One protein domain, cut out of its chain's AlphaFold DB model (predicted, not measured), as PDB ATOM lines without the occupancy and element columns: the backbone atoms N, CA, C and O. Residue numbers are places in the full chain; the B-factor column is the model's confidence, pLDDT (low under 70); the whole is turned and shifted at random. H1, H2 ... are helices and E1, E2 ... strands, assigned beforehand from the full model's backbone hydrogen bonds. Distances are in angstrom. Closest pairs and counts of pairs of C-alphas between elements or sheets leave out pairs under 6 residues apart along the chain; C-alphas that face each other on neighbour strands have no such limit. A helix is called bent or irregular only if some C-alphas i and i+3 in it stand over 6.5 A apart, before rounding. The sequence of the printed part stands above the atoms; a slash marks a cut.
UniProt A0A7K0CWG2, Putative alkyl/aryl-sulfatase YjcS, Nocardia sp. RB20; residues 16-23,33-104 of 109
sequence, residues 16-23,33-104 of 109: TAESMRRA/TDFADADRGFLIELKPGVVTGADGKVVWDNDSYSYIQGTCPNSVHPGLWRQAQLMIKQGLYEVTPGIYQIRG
ATOM      1  N   THR A  16     128.724 176.280  90.083       86.12
ATOM      2  CA  THR A  16     129.403 176.736  91.302       86.12
ATOM      3  C   THR A  16     129.721 175.550  92.206       86.12
ATOM      4  O   THR A  16     130.871 175.396  92.613       86.12
ATOM      5  N   ALA A  17     128.746 174.671  92.451       86.31
ATOM      6  CA  ALA A  17     128.933 173.482  93.284       86.31
ATOM      7  C   ALA A  17     130.004 172.530  92.712       86.31
ATOM      8  O   ALA A  17     130.853 172.031  93.450       86.31
ATOM      9  N   GLU A  18     130.016 172.330  91.391       87.06
ATOM     10  CA  GLU A  18     131.063 171.571  90.696       87.06
ATOM     11  C   GLU A  18     132.450 172.192  90.892       87.06
ATOM     12  O   GLU A  18     133.428 171.498  91.175       87.06
ATOM     13  N   SER A  19     132.551 173.518  90.767       87.62
ATOM     14  CA  SER A  19     133.813 174.224  90.975       87.62
ATOM     15  C   SER A  19     134.339 174.060  92.402       87.62
ATOM     16  O   SER A  19     135.537 173.838  92.573       87.62
ATOM     17  N   MET A  20     133.467 174.127  93.415       88.62
ATOM     18  CA  MET A  20     133.871 173.937  94.814       88.62
ATOM     19  C   MET A  20     134.331 172.502  95.086       88.62
ATOM     20  O   MET A  20     135.309 172.306  95.808       88.62
ATOM     21  N   ARG A  21     133.695 171.499  94.464       86.31
ATOM     22  CA  ARG A  21     134.103 170.094  94.608       86.31
ATOM     23  C   ARG A  21     135.485 169.832  94.010       86.31
ATOM     24  O   ARG A  21     136.340 169.269  94.684       86.31
ATOM     25  N   ARG A  22     135.746 170.338  92.799       88.50
ATOM     26  CA  ARG A  22     137.077 170.246  92.167       88.50
ATOM     27  C   ARG A  22     138.164 170.956  92.981       88.50
ATOM     28  O   ARG A  22     139.302 170.496  93.044       88.50
ATOM     29  N   ALA A  23     137.824 172.069  93.633       86.88
ATOM     30  CA  ALA A  23     138.740 172.733  94.553       86.88
ATOM     31  C   ALA A  23     139.041 171.866  95.789       86.88
ATOM     32  O   ALA A  23     140.193 171.780  96.205       86.88
ATOM     33  N   THR A  33     148.860 171.105 109.676       93.88
ATOM     34  CA  THR A  33     149.983 171.813 110.314       93.88
ATOM     35  C   THR A  33     149.599 173.233 110.724       93.88
ATOM     36  O   THR A  33     149.816 173.609 111.873       93.88
ATOM     37  N   ASP A  34     148.890 173.969 109.861       92.56
ATOM     38  CA  ASP A  34     148.433 175.333 110.162       92.56
ATOM     39  C   ASP A  34     147.544 175.416 111.412       92.56
ATOM     40  O   ASP A  34     147.566 176.418 112.122       92.56
ATOM     41  N   PHE A  35     146.746 174.379 111.696       92.69
ATOM     42  CA  PHE A  35     145.895 174.358 112.888       92.69
ATOM     43  C   PHE A  35     146.727 174.178 114.156       92.69
ATOM     44  O   PHE A  35     146.498 174.879 115.140       92.69
ATOM     45  N   ALA A  36     147.712 173.277 114.119       93.50
ATOM     46  CA  ALA A  36     148.632 173.076 115.232       93.50
ATOM     47  C   ALA A  36     149.480 174.333 115.485       93.50
ATOM     48  O   ALA A  36     149.637 174.750 116.633       93.50
ATOM     49  N   ASP A  37     149.964 174.973 114.421       93.19
ATOM     50  CA  ASP A  37     150.718 176.223 114.512       93.19
ATOM     51  C   ASP A  37     149.854 177.383 115.013       93.19
ATOM     52  O   ASP A  37     150.314 178.190 115.825       93.19
ATOM     53  N   ALA A  38     148.588 177.451 114.594       92.25
ATOM     54  CA  ALA A  38     147.649 178.440 115.101       92.25
ATOM     55  C   ALA A  38     147.384 178.257 116.604       92.25
ATOM     56  O   ALA A  38     147.280 179.259 117.307       92.25
ATOM     57  N   ASP A  39     147.316 177.030 117.117       92.50
ATOM     58  CA  ASP A  39     147.061 176.769 118.541       92.50
ATOM     59  C   ASP A  39     148.321 176.859 119.419       92.50
ATOM     60  O   ASP A  39     148.238 176.907 120.652       92.50
ATOM     61  N   ARG A  40     149.507 176.928 118.804       93.88
ATOM     62  CA  ARG A  40     150.775 176.982 119.530       93.88
ATOM     63  C   ARG A  40     150.880 178.249 120.380       93.88
ATOM     64  O   ARG A  40     150.734 179.366 119.891       93.88
ATOM     65  N   GLY A  41     151.201 178.060 121.658       92.19
ATOM     66  CA  GLY A  41     151.418 179.160 122.596       92.19
ATOM     67  C   GLY A  41     150.138 179.860 123.048       92.19
ATOM     68  O   GLY A  41     150.229 180.940 123.616       92.19
ATOM     69  N   PHE A  42     148.955 179.286 122.812       94.81
ATOM     70  CA  PHE A  42     147.697 179.833 123.322       94.81
ATOM     71  C   PHE A  42     147.709 179.960 124.851       94.81
ATOM     72  O   PHE A  42     148.007 178.997 125.558       94.81
ATOM     73  N   LEU A  43     147.356 181.144 125.353       93.81
ATOM     74  CA  LEU A  43     147.286 181.430 126.787       93.81
ATOM     75  C   LEU A  43     145.851 181.638 127.255       93.81
ATOM     76  O   LEU A  43     145.414 181.018 128.223       93.81
ATOM     77  N   ILE A  44     145.128 182.548 126.602       93.44
ATOM     78  CA  ILE A  44     143.779 182.930 127.014       93.44
ATOM     79  C   ILE A  44     142.987 183.492 125.837       93.44
ATOM     80  O   ILE A  44     143.531 184.161 124.961       93.44
ATOM     81  N   GLU A  45     141.682 183.257 125.853       92.12
ATOM     82  CA  GLU A  45     140.701 183.855 124.950       92.12
ATOM     83  C   GLU A  45     139.744 184.754 125.739       92.12
ATOM     84  O   GLU A  45     139.487 184.525 126.924       92.12
ATOM     85  N   LEU A  46     139.192 185.776 125.086       88.69
ATOM     86  CA  LEU A  46     138.139 186.587 125.699       88.69
ATOM     87  C   LEU A  46     136.806 185.822 125.684       88.69
ATOM     88  O   LEU A  46     136.432 185.278 124.646       88.69
ATOM     89  N   LYS A  47     136.080 185.814 126.810       88.75
ATOM     90  CA  LYS A  47     134.715 185.274 126.918       88.75
ATOM     91  C   LYS A  47     133.811 186.243 127.688       88.75
ATOM     92  O   LYS A  47     134.118 186.511 128.852       88.75
ATOM     93  N   PRO A  48     132.693 186.719 127.108       88.19
ATOM     94  CA  PRO A  48     132.278 186.565 125.703       88.19
ATOM     95  C   PRO A  48     133.259 187.253 124.738       88.19
ATOM     96  O   PRO A  48     133.899 188.231 125.119       88.19
ATOM     97  N   GLY A  49     133.380 186.767 123.501       86.88
ATOM     98  CA  GLY A  49     134.287 187.283 122.464       86.88
ATOM     99  C   GLY A  49     133.847 188.620 121.854       86.88
ATOM    100  O   GLY A  49     134.048 188.863 120.662       86.88
ATOM    101  N   VAL A  50     133.225 189.478 122.662       90.12
ATOM    102  CA  VAL A  50     132.580 190.728 122.260       90.12
ATOM    103  C   VAL A  50     133.329 191.905 122.875       90.12
ATOM    104  O   VAL A  50     133.545 191.965 124.085       90.12
ATOM    105  N   VAL A  51     133.696 192.871 122.038       88.44
ATOM    106  CA  VAL A  51     134.346 194.119 122.444       88.44
ATOM    107  C   VAL A  51     133.352 195.257 122.297       88.44
ATOM    108  O   VAL A  51     132.853 195.519 121.199       88.44
ATOM    109  N   THR A  52     133.094 195.967 123.393       90.19
ATOM    110  CA  THR A  52     132.235 197.154 123.409       90.19
ATOM    111  C   THR A  52     133.050 198.436 123.529       90.19
ATOM    112  O   THR A  52     134.050 198.493 124.243       90.19
ATOM    113  N   GLY A  53     132.609 199.481 122.834       87.62
ATOM    114  CA  GLY A  53     133.144 200.830 122.966       87.62
ATOM    115  C   GLY A  53     132.687 201.505 124.260       87.62
ATOM    116  O   GLY A  53     131.800 201.020 124.961       87.62
ATOM    117  N   ALA A  54     133.265 202.669 124.557       88.62
ATOM    118  CA  ALA A  54     132.893 203.467 125.729       88.62
ATOM    119  C   ALA A  54     131.431 203.960 125.695       88.62
ATOM    120  O   ALA A  54     130.850 204.234 126.739       88.62
ATOM    121  N   ASP A  55     130.828 204.047 124.505       89.88
ATOM    122  CA  ASP A  55     129.412 204.372 124.303       89.88
ATOM    123  C   ASP A  55     128.481 203.150 124.443       89.88
ATOM    124  O   ASP A  55     127.282 203.256 124.190       89.88
ATOM    125  N   GLY A  56     129.025 201.991 124.831       87.62
ATOM    126  CA  GLY A  56     128.286 200.744 125.023       87.62
ATOM    127  C   GLY A  56     127.953 199.996 123.730       87.62
ATOM    128  O   GLY A  56     127.323 198.941 123.791       87.62
ATOM    129  N   LYS A  57     128.365 200.494 122.556       90.25
ATOM    130  CA  LYS A  57     128.122 199.800 121.284       90.25
ATOM    131  C   LYS A  57     129.122 198.678 121.063       90.25
ATOM    132  O   LYS A  57     130.296 198.806 121.401       90.25
ATOM    133  N   VAL A  58     128.671 197.604 120.426       89.88
ATOM    134  CA  VAL A  58     129.545 196.517 119.976       89.88
ATOM    135  C   VAL A  58     130.439 197.029 118.846       89.88
ATOM    136  O   VAL A  58     129.954 197.477 117.809       89.88
ATOM    137  N   VAL A  59     131.751 196.988 119.069       89.19
ATOM    138  CA  VAL A  59     132.787 197.360 118.091       89.19
ATOM    139  C   VAL A  59     133.267 196.129 117.332       89.19
ATOM    140  O   VAL A  59     133.602 196.222 116.153       89.19
ATOM    141  N   TRP A  60     133.298 194.982 118.007       88.56
ATOM    142  CA  TRP A  60     133.701 193.708 117.431       88.56
ATOM    143  C   TRP A  60     132.983 192.563 118.142       88.56
ATOM    144  O   TRP A  60     132.876 192.579 119.367       88.56
ATOM    145  N   ASP A  61     132.512 191.579 117.382       90.44
ATOM    146  CA  ASP A  61     131.855 190.375 117.898       90.44
ATOM    147  C   ASP A  61     132.412 189.153 117.166       90.44
ATOM    148  O   ASP A  61     132.008 188.838 116.042       90.44
ATOM    149  N   ASN A  62     133.368 188.478 117.804       88.69
ATOM    150  CA  ASN A  62     133.957 187.263 117.258       88.69
ATOM    151  C   ASN A  62     133.024 186.049 117.411       88.69
ATOM    152  O   ASN A  62     133.094 185.118 116.609       88.69
ATOM    153  N   ASP A  63     132.132 186.060 118.404       88.31
ATOM    154  CA  ASP A  63     131.229 184.942 118.704       88.31
ATOM    155  C   ASP A  63     130.167 184.774 117.603       88.31
ATOM    156  O   ASP A  63     129.725 183.651 117.319       88.31
ATOM    157  N   SER A  64     129.834 185.864 116.900       89.62
ATOM    158  CA  SER A  64     128.972 185.855 115.710       89.62
ATOM    159  C   SER A  64     129.466 184.930 114.583       89.62
ATOM    160  O   SER A  64     128.659 184.451 113.784       89.62
ATOM    161  N   TYR A  65     130.767 184.611 114.540       87.50
ATOM    162  CA  TYR A  65     131.388 183.737 113.535       87.50
ATOM    163  C   TYR A  65     131.538 182.274 113.979       87.50
ATOM    164  O   TYR A  65     132.152 181.470 113.274       87.50
ATOM    165  N   SER A  66     130.961 181.891 115.120       86.44
ATOM    166  CA  SER A  66     131.041 180.524 115.666       86.44
ATOM    167  C   SER A  66     130.577 179.428 114.694       86.44
ATOM    168  O   SER A  66     131.102 178.315 114.728       86.44
ATOM    169  N   TYR A  67     129.673 179.741 113.758       88.50
ATOM    170  CA  TYR A  67     129.205 178.808 112.724       88.50
ATOM    171  C   TYR A  67     130.316 178.318 111.774       88.50
ATOM    172  O   TYR A  67     130.174 177.262 111.157       88.50
ATOM    173  N   ILE A  68     131.431 179.052 111.666       88.25
ATOM    174  CA  ILE A  68     132.563 178.713 110.789       88.25
ATOM    175  C   ILE A  68     133.301 177.452 111.264       88.25
ATOM    176  O   ILE A  68     133.927 176.760 110.463       88.25
ATOM    177  N   GLN A  69     133.167 177.087 112.542       83.44
ATOM    178  CA  GLN A  69     133.711 175.837 113.086       83.44
ATOM    179  C   GLN A  69     132.966 174.582 112.585       83.44
ATOM    180  O   GLN A  69     133.386 173.462 112.872       83.44
ATOM    181  N   GLY A  70     131.858 174.750 111.855       83.88
ATOM    182  CA  GLY A  70     131.057 173.662 111.304       83.88
ATOM    183  C   GLY A  70     131.487 173.184 109.912       83.88
ATOM    184  O   GLY A  70     132.557 173.501 109.382       83.88
ATOM    185  N   THR A  71     130.603 172.402 109.293       85.56
ATOM    186  CA  THR A  71     130.786 171.859 107.941       85.56
ATOM    187  C   THR A  71     130.814 172.970 106.891       85.56
ATOM    188  O   THR A  71     129.947 173.841 106.891       85.56
ATOM    189  N   CYS A  72     131.775 172.907 105.960       85.56
ATOM    190  CA  CYS A  72     131.868 173.842 104.837       85.56
ATOM    191  C   CYS A  72     130.593 173.792 103.979       85.56
ATOM    192  O   CYS A  72     130.276 172.727 103.442       85.56
ATOM    193  N   PRO A  73     129.878 174.916 103.795       86.62
ATOM    194  CA  PRO A  73     128.753 174.976 102.873       86.62
ATOM    195  C   PRO A  73     129.204 174.799 101.420       86.62
ATOM    196  O   PRO A  73     130.281 175.248 101.034       86.62
ATOM    197  N   ASN A  74     128.332 174.242 100.575       82.12
ATOM    198  CA  ASN A  74     128.595 174.069  99.136       82.12
ATOM    199  C   ASN A  74     128.675 175.400  98.361       82.12
ATOM    200  O   ASN A  74     129.072 175.421  97.196       82.12
ATOM    201  N   SER A  75     128.273 176.505  98.991       84.75
ATOM    202  CA  SER A  75     128.373 177.863  98.455       84.75
ATOM    203  C   SER A  75     129.728 178.526  98.721       84.75
ATOM    204  O   SER A  75     129.995 179.589  98.163       84.75
ATOM    205  N   VAL A  76     130.590 177.921  99.549       87.75
ATOM    206  CA  VAL A  76     131.871 178.500  99.968       87.75
ATOM    207  C   VAL A  76     133.032 177.668  99.438       87.75
ATOM    208  O   VAL A  76     132.985 176.441  99.386       87.75
ATOM    209  N   HIS A  77     134.107 178.349  99.051       90.81
ATOM    210  CA  HIS A  77     135.331 177.688  98.627       90.81
ATOM    211  C   HIS A  77     136.015 176.975  99.811       90.81
ATOM    212  O   HIS A  77     136.282 177.630 100.824       90.81
ATOM    213  N   PRO A  78     136.398 175.688  99.694       89.00
ATOM    214  CA  PRO A  78     136.946 174.905 100.809       89.00
ATOM    215  C   PRO A  78     138.186 175.535 101.456       89.00
ATOM    216  O   PRO A  78     138.306 175.584 102.677       89.00
ATOM    217  N   GLY A  79     139.094 176.082 100.641       89.75
ATOM    218  CA  GLY A  79     140.287 176.772 101.142       89.75
ATOM    219  C   GLY A  79     139.967 178.068 101.895       89.75
ATOM    220  O   GLY A  79     140.632 178.388 102.874       89.75
ATOM    221  N   LEU A  80     138.911 178.782 101.488       91.56
ATOM    222  CA  LEU A  80     138.470 179.985 102.196       91.56
ATOM    223  C   LEU A  80     137.827 179.610 103.532       91.56
ATOM    224  O   LEU A  80     138.089 180.264 104.534       91.56
ATOM    225  N   TRP A  81     137.035 178.537 103.557       92.50
ATOM    226  CA  TRP A  81     136.434 178.027 104.787       92.50
ATOM    227  C   TRP A  81     137.493 177.616 105.810       92.50
ATOM    228  O   TRP A  81     137.437 178.031 106.965       92.50
ATOM    229  N   ARG A  82     138.516 176.876 105.365       92.00
ATOM    230  CA  ARG A  82     139.679 176.532 106.191       92.00
ATOM    231  C   ARG A  82     140.386 177.780 106.723       92.00
ATOM    232  O   ARG A  82     140.657 177.862 107.916       92.00
ATOM    233  N   GLN A  83     140.658 178.761 105.863       92.50
ATOM    234  CA  GLN A  83     141.305 180.003 106.288       92.50
ATOM    235  C   GLN A  83     140.456 180.764 107.311       92.50
ATOM    236  O   GLN A  83     140.982 181.283 108.294       92.50
ATOM    237  N   ALA A  84     139.139 180.796 107.117       92.25
ATOM    238  CA  ALA A  84     138.222 181.432 108.046       92.25
ATOM    239  C   ALA A  84     138.250 180.748 109.423       92.25
ATOM    240  O   ALA A  84     138.322 181.442 110.433       92.25
ATOM    241  N   GLN A  85     138.299 179.410 109.476       92.00
ATOM    242  CA  GLN A  85     138.462 178.661 110.731       92.00
ATOM    243  C   GLN A  85     139.754 179.012 111.478       92.00
ATOM    244  O   GLN A  85     139.759 179.065 112.707       92.00
ATOM    245  N   LEU A  86     140.847 179.268 110.757       92.00
ATOM    246  CA  LEU A  86     142.102 179.714 111.364       92.00
ATOM    247  C   LEU A  86     141.992 181.157 111.879       92.00
ATOM    248  O   LEU A  86     142.464 181.459 112.973       92.00
ATOM    249  N   MET A  87     141.337 182.044 111.124       90.25
ATOM    250  CA  MET A  87     141.202 183.463 111.475       90.25
ATOM    251  C   MET A  87     140.327 183.716 112.708       90.25
ATOM    252  O   MET A  87     140.606 184.655 113.453       90.25
ATOM    253  N   ILE A  88     139.302 182.893 112.951       90.31
ATOM    254  CA  ILE A  88     138.408 183.053 114.115       90.31
ATOM    255  C   ILE A  88     139.051 182.641 115.449       90.31
ATOM    256  O   ILE A  88     138.466 182.899 116.504       90.31
ATOM    257  N   LYS A  89     140.235 182.004 115.431       90.06
ATOM    258  CA  LYS A  89     141.005 181.631 116.630       90.06
ATOM    259  C   LYS A  89     141.601 182.878 117.292       90.06
ATOM    260  O   LYS A  89     142.793 183.184 117.161       90.06
ATOM    261  N   GLN A  90     140.749 183.605 118.007       91.25
ATOM    262  CA  GLN A  90     141.132 184.771 118.792       91.25
ATOM    263  C   GLN A  90     141.824 184.379 120.097       91.25
ATOM    264  O   GLN A  90     141.676 183.262 120.591       91.25
ATOM    265  N   GLY A  91     142.618 185.300 120.633       92.25
ATOM    266  CA  GLY A  91     143.211 185.160 121.960       92.25
ATOM    267  C   GLY A  91     144.585 185.801 122.081       92.25
ATOM    268  O   GLY A  91     145.086 186.446 121.154       92.25
ATOM    269  N   LEU A  92     145.186 185.614 123.249       93.69
ATOM    270  CA  LEU A  92     146.571 185.937 123.547       93.69
ATOM    271  C   LEU A  92     147.426 184.685 123.368       93.69
ATOM    272  O   LEU A  92     147.117 183.629 123.923       93.69
ATOM    273  N   TYR A  93     148.519 184.836 122.631       95.19
ATOM    274  CA  TYR A  93     149.452 183.765 122.314       95.19
ATOM    275  C   TYR A  93     150.874 184.189 122.675       95.19
ATOM    276  O   TYR A  93     151.278 185.315 122.384       95.19
ATOM    277  N   GLU A  94     151.649 183.298 123.277       95.25
ATOM    278  CA  GLU A  94     153.092 183.443 123.446       95.25
ATOM    279  C   GLU A  94     153.815 182.868 122.224       95.25
ATOM    280  O   GLU A  94     153.728 181.676 121.930       95.25
ATOM    281  N   VAL A  95     154.538 183.715 121.491       93.44
ATOM    282  CA  VAL A  95     155.262 183.299 120.277       93.44
ATOM    283  C   VAL A  95     156.622 182.703 120.644       93.44
ATOM    284  O   VAL A  95     157.048 181.683 120.095       93.44
ATOM    285  N   THR A  96     157.298 183.361 121.584       93.31
ATOM    286  CA  THR A  96     158.595 183.005 122.171       93.31
ATOM    287  C   THR A  96     158.678 183.671 123.552       93.31
ATOM    288  O   THR A  96     157.951 184.647 123.761       93.31
ATOM    289  N   PRO A  97     159.524 183.208 124.493       93.31
ATOM    290  CA  PRO A  97     159.582 183.791 125.830       93.31
ATOM    291  C   PRO A  97     159.730 185.318 125.808       93.31
ATOM    292  O   PRO A  97     160.684 185.857 125.242       93.31
ATOM    293  N   GLY A  98     158.760 186.009 126.410       93.69
ATOM    294  CA  GLY A  98     158.713 187.474 126.481       93.69
ATOM    295  C   GLY A  98     158.099 188.185 125.267       93.69
ATOM    296  O   GLY A  98     157.992 189.411 125.294       93.69
ATOM    297  N   ILE A  99     157.669 187.462 124.226       95.00
ATOM    298  CA  ILE A  99     156.953 188.023 123.071       95.00
ATOM    299  C   ILE A  99     155.561 187.404 122.982       95.00
ATOM    300  O   ILE A  99     155.398 186.213 122.708       95.00
ATOM    301  N   TYR A 100     154.557 188.262 123.135       94.81
ATOM    302  CA  TYR A 100     153.152 187.887 123.092       94.81
ATOM    303  C   TYR A 100     152.443 188.582 121.935       94.81
ATOM    304  O   TYR A 100     152.731 189.736 121.614       94.81
ATOM    305  N   GLN A 101     151.492 187.886 121.325       93.31
ATOM    306  CA  GLN A 101     150.660 188.399 120.251       93.31
ATOM    307  C   GLN A 101     149.187 188.268 120.625       93.31
ATOM    308  O   GLN A 101     148.710 187.207 121.021       93.31
ATOM    309  N   ILE A 102     148.458 189.361 120.437       91.75
ATOM    310  CA  ILE A 102     147.001 189.400 120.508       91.75
ATOM    311  C   ILE A 102     146.477 189.174 119.083       91.75
ATOM    312  O   ILE A 102     146.838 189.916 118.168       91.75
ATOM    313  N   ARG A 103     145.668 188.129 118.872       91.12
ATOM    314  CA  ARG A 103     145.143 187.728 117.550       91.12
ATOM    315  C   ARG A 103     143.619 187.714 117.536       91.12
ATOM    316  O   ARG A 103     143.008 187.438 118.563       91.12
ATOM    317  N   GLY A 104     143.023 187.955 116.367       84.44
ATOM    318  CA  GLY A 104     141.562 187.971 116.193       84.44
ATOM    319  C   GLY A 104     140.889 189.267 116.662       84.44
ATOM    320  O   GLY A 104     139.677 189.299 116.848       84.44
TER     321      GLY A 104
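Overview. This is residues 16 to 23 and 33 to 104 of the 109 residues of the protein "Putative alkyl/aryl-sulfatase YjcS" of Nocardia sp. RB20 (UniProt A0A7K0CWG2). The model is a loose, flat fork: helix H4 makes its stem, with H2 beside one side of H4's later part and H3 on the other side, and at the fork end lie two separate small sheets, E1, E4 and E5 on the side of H2 and the hairpin of E2 and E3 on the side of H3. H1 lies crosswise near the first residues of H4, at the far end of the longest axis. The printed part has 80 residues, with four named helices and five named strands in the order H1, H2, E1, E2, E3, H3, H4, E4, E5. One sheet has the order E1, E4, E5 and the other E2, E3, both antiparallel, and the class is mixed, helices and strands. The whole is loose, with a radius of gyration of the C-alphas of 15.7 A, and the C-alphas span 45 by 36 by 14 A.

Arrangement. H1, residues 16 to 23, and H4, residues 78 to 87, only just touch, with 3 pairs of C-alphas within 8 A; their closest C-alphas, those of Met 20 and Pro 78, are 6.8 A apart, and their lines are about perpendicular at 76 degrees. H2, residues 33 to 39, also only just touches H4, with 3 such pairs, the closest Phe 35 and Leu 86 at 6.7 A; they run the same way at a shallow tilt of 26 degrees. E1, residues 42 to 44, is an edge strand and the antiparallel neighbour of the inner strand E4, residues 91 to 96, at 138 degrees between directions; N 43 and O 92 are within hydrogen-bond range at 2.9 A. E2, residues 50 to 52, and E3, residues 58 to 61, form an antiparallel hairpin at 171 degrees, with N 51 and O 60 at 2.8 A. Both are apart from E1, from E4 and from the other edge strand, E5, residues 99 to 103. H3, residues 63 to 69, touches H4, with Ile 68 and Gln 85 the closest C-alphas at 5.9 A; they form a helical hairpin, opposite ways at a steep tilt of 43 degrees. H4 is the hub, touching three helices, and the helix packing is mostly crossed, but only just: one of three pairs is at a shallow tilt. E4 and E5 form an antiparallel hairpin at 151 degrees, with N 93 and O 101 at 2.9 A and N 101 and O 93 at 2.8 A. H1, H3 and H4 are not on the sheet of E1, E4 and E5, and H2 only just is not, with 4 pairs of C-alphas within 10 A. Every O i to N i+4 pair is within hydrogen-bond range in H1, H2 and H4; in H3 it is 0 of 3, beside 3 of 4 O i to N i+3 pairs.

Along the chain. H1 begins at C-alpha 16, (129.403, 176.736, 91.302), and is 10.7 A long; H2 measures 10.0 A. E1, E2 and E3 are short, at 6.2, 6.5 and 6.9 A. H3 measures 11.0 A and is irregular, with C-alphas 64 and 67 at 7.7 A. H4, the longest helix by residues, runs 14.3 A from C-alpha 78 at (136.946, 174.905, 100.809). E4 measures 15.5 A, and E5, 13.0 A, ends at C-alpha 103, (145.143, 187.728, 117.550).

Size, cuts and confidence. The two C-alphas farthest apart, those of Glu 18 and Gly 98, are 47.9 A apart. Residues 24 to 32 are not printed, and C-alphas 23 and 33 are 19.4 A apart across this cut, which lies in the link from H1 to H2. Of the links that are printed whole, H3 to H4 is short, the others are tight, and there is no long one. The mean pLDDT of the printed part is 90.1, and no printed residue is under 70.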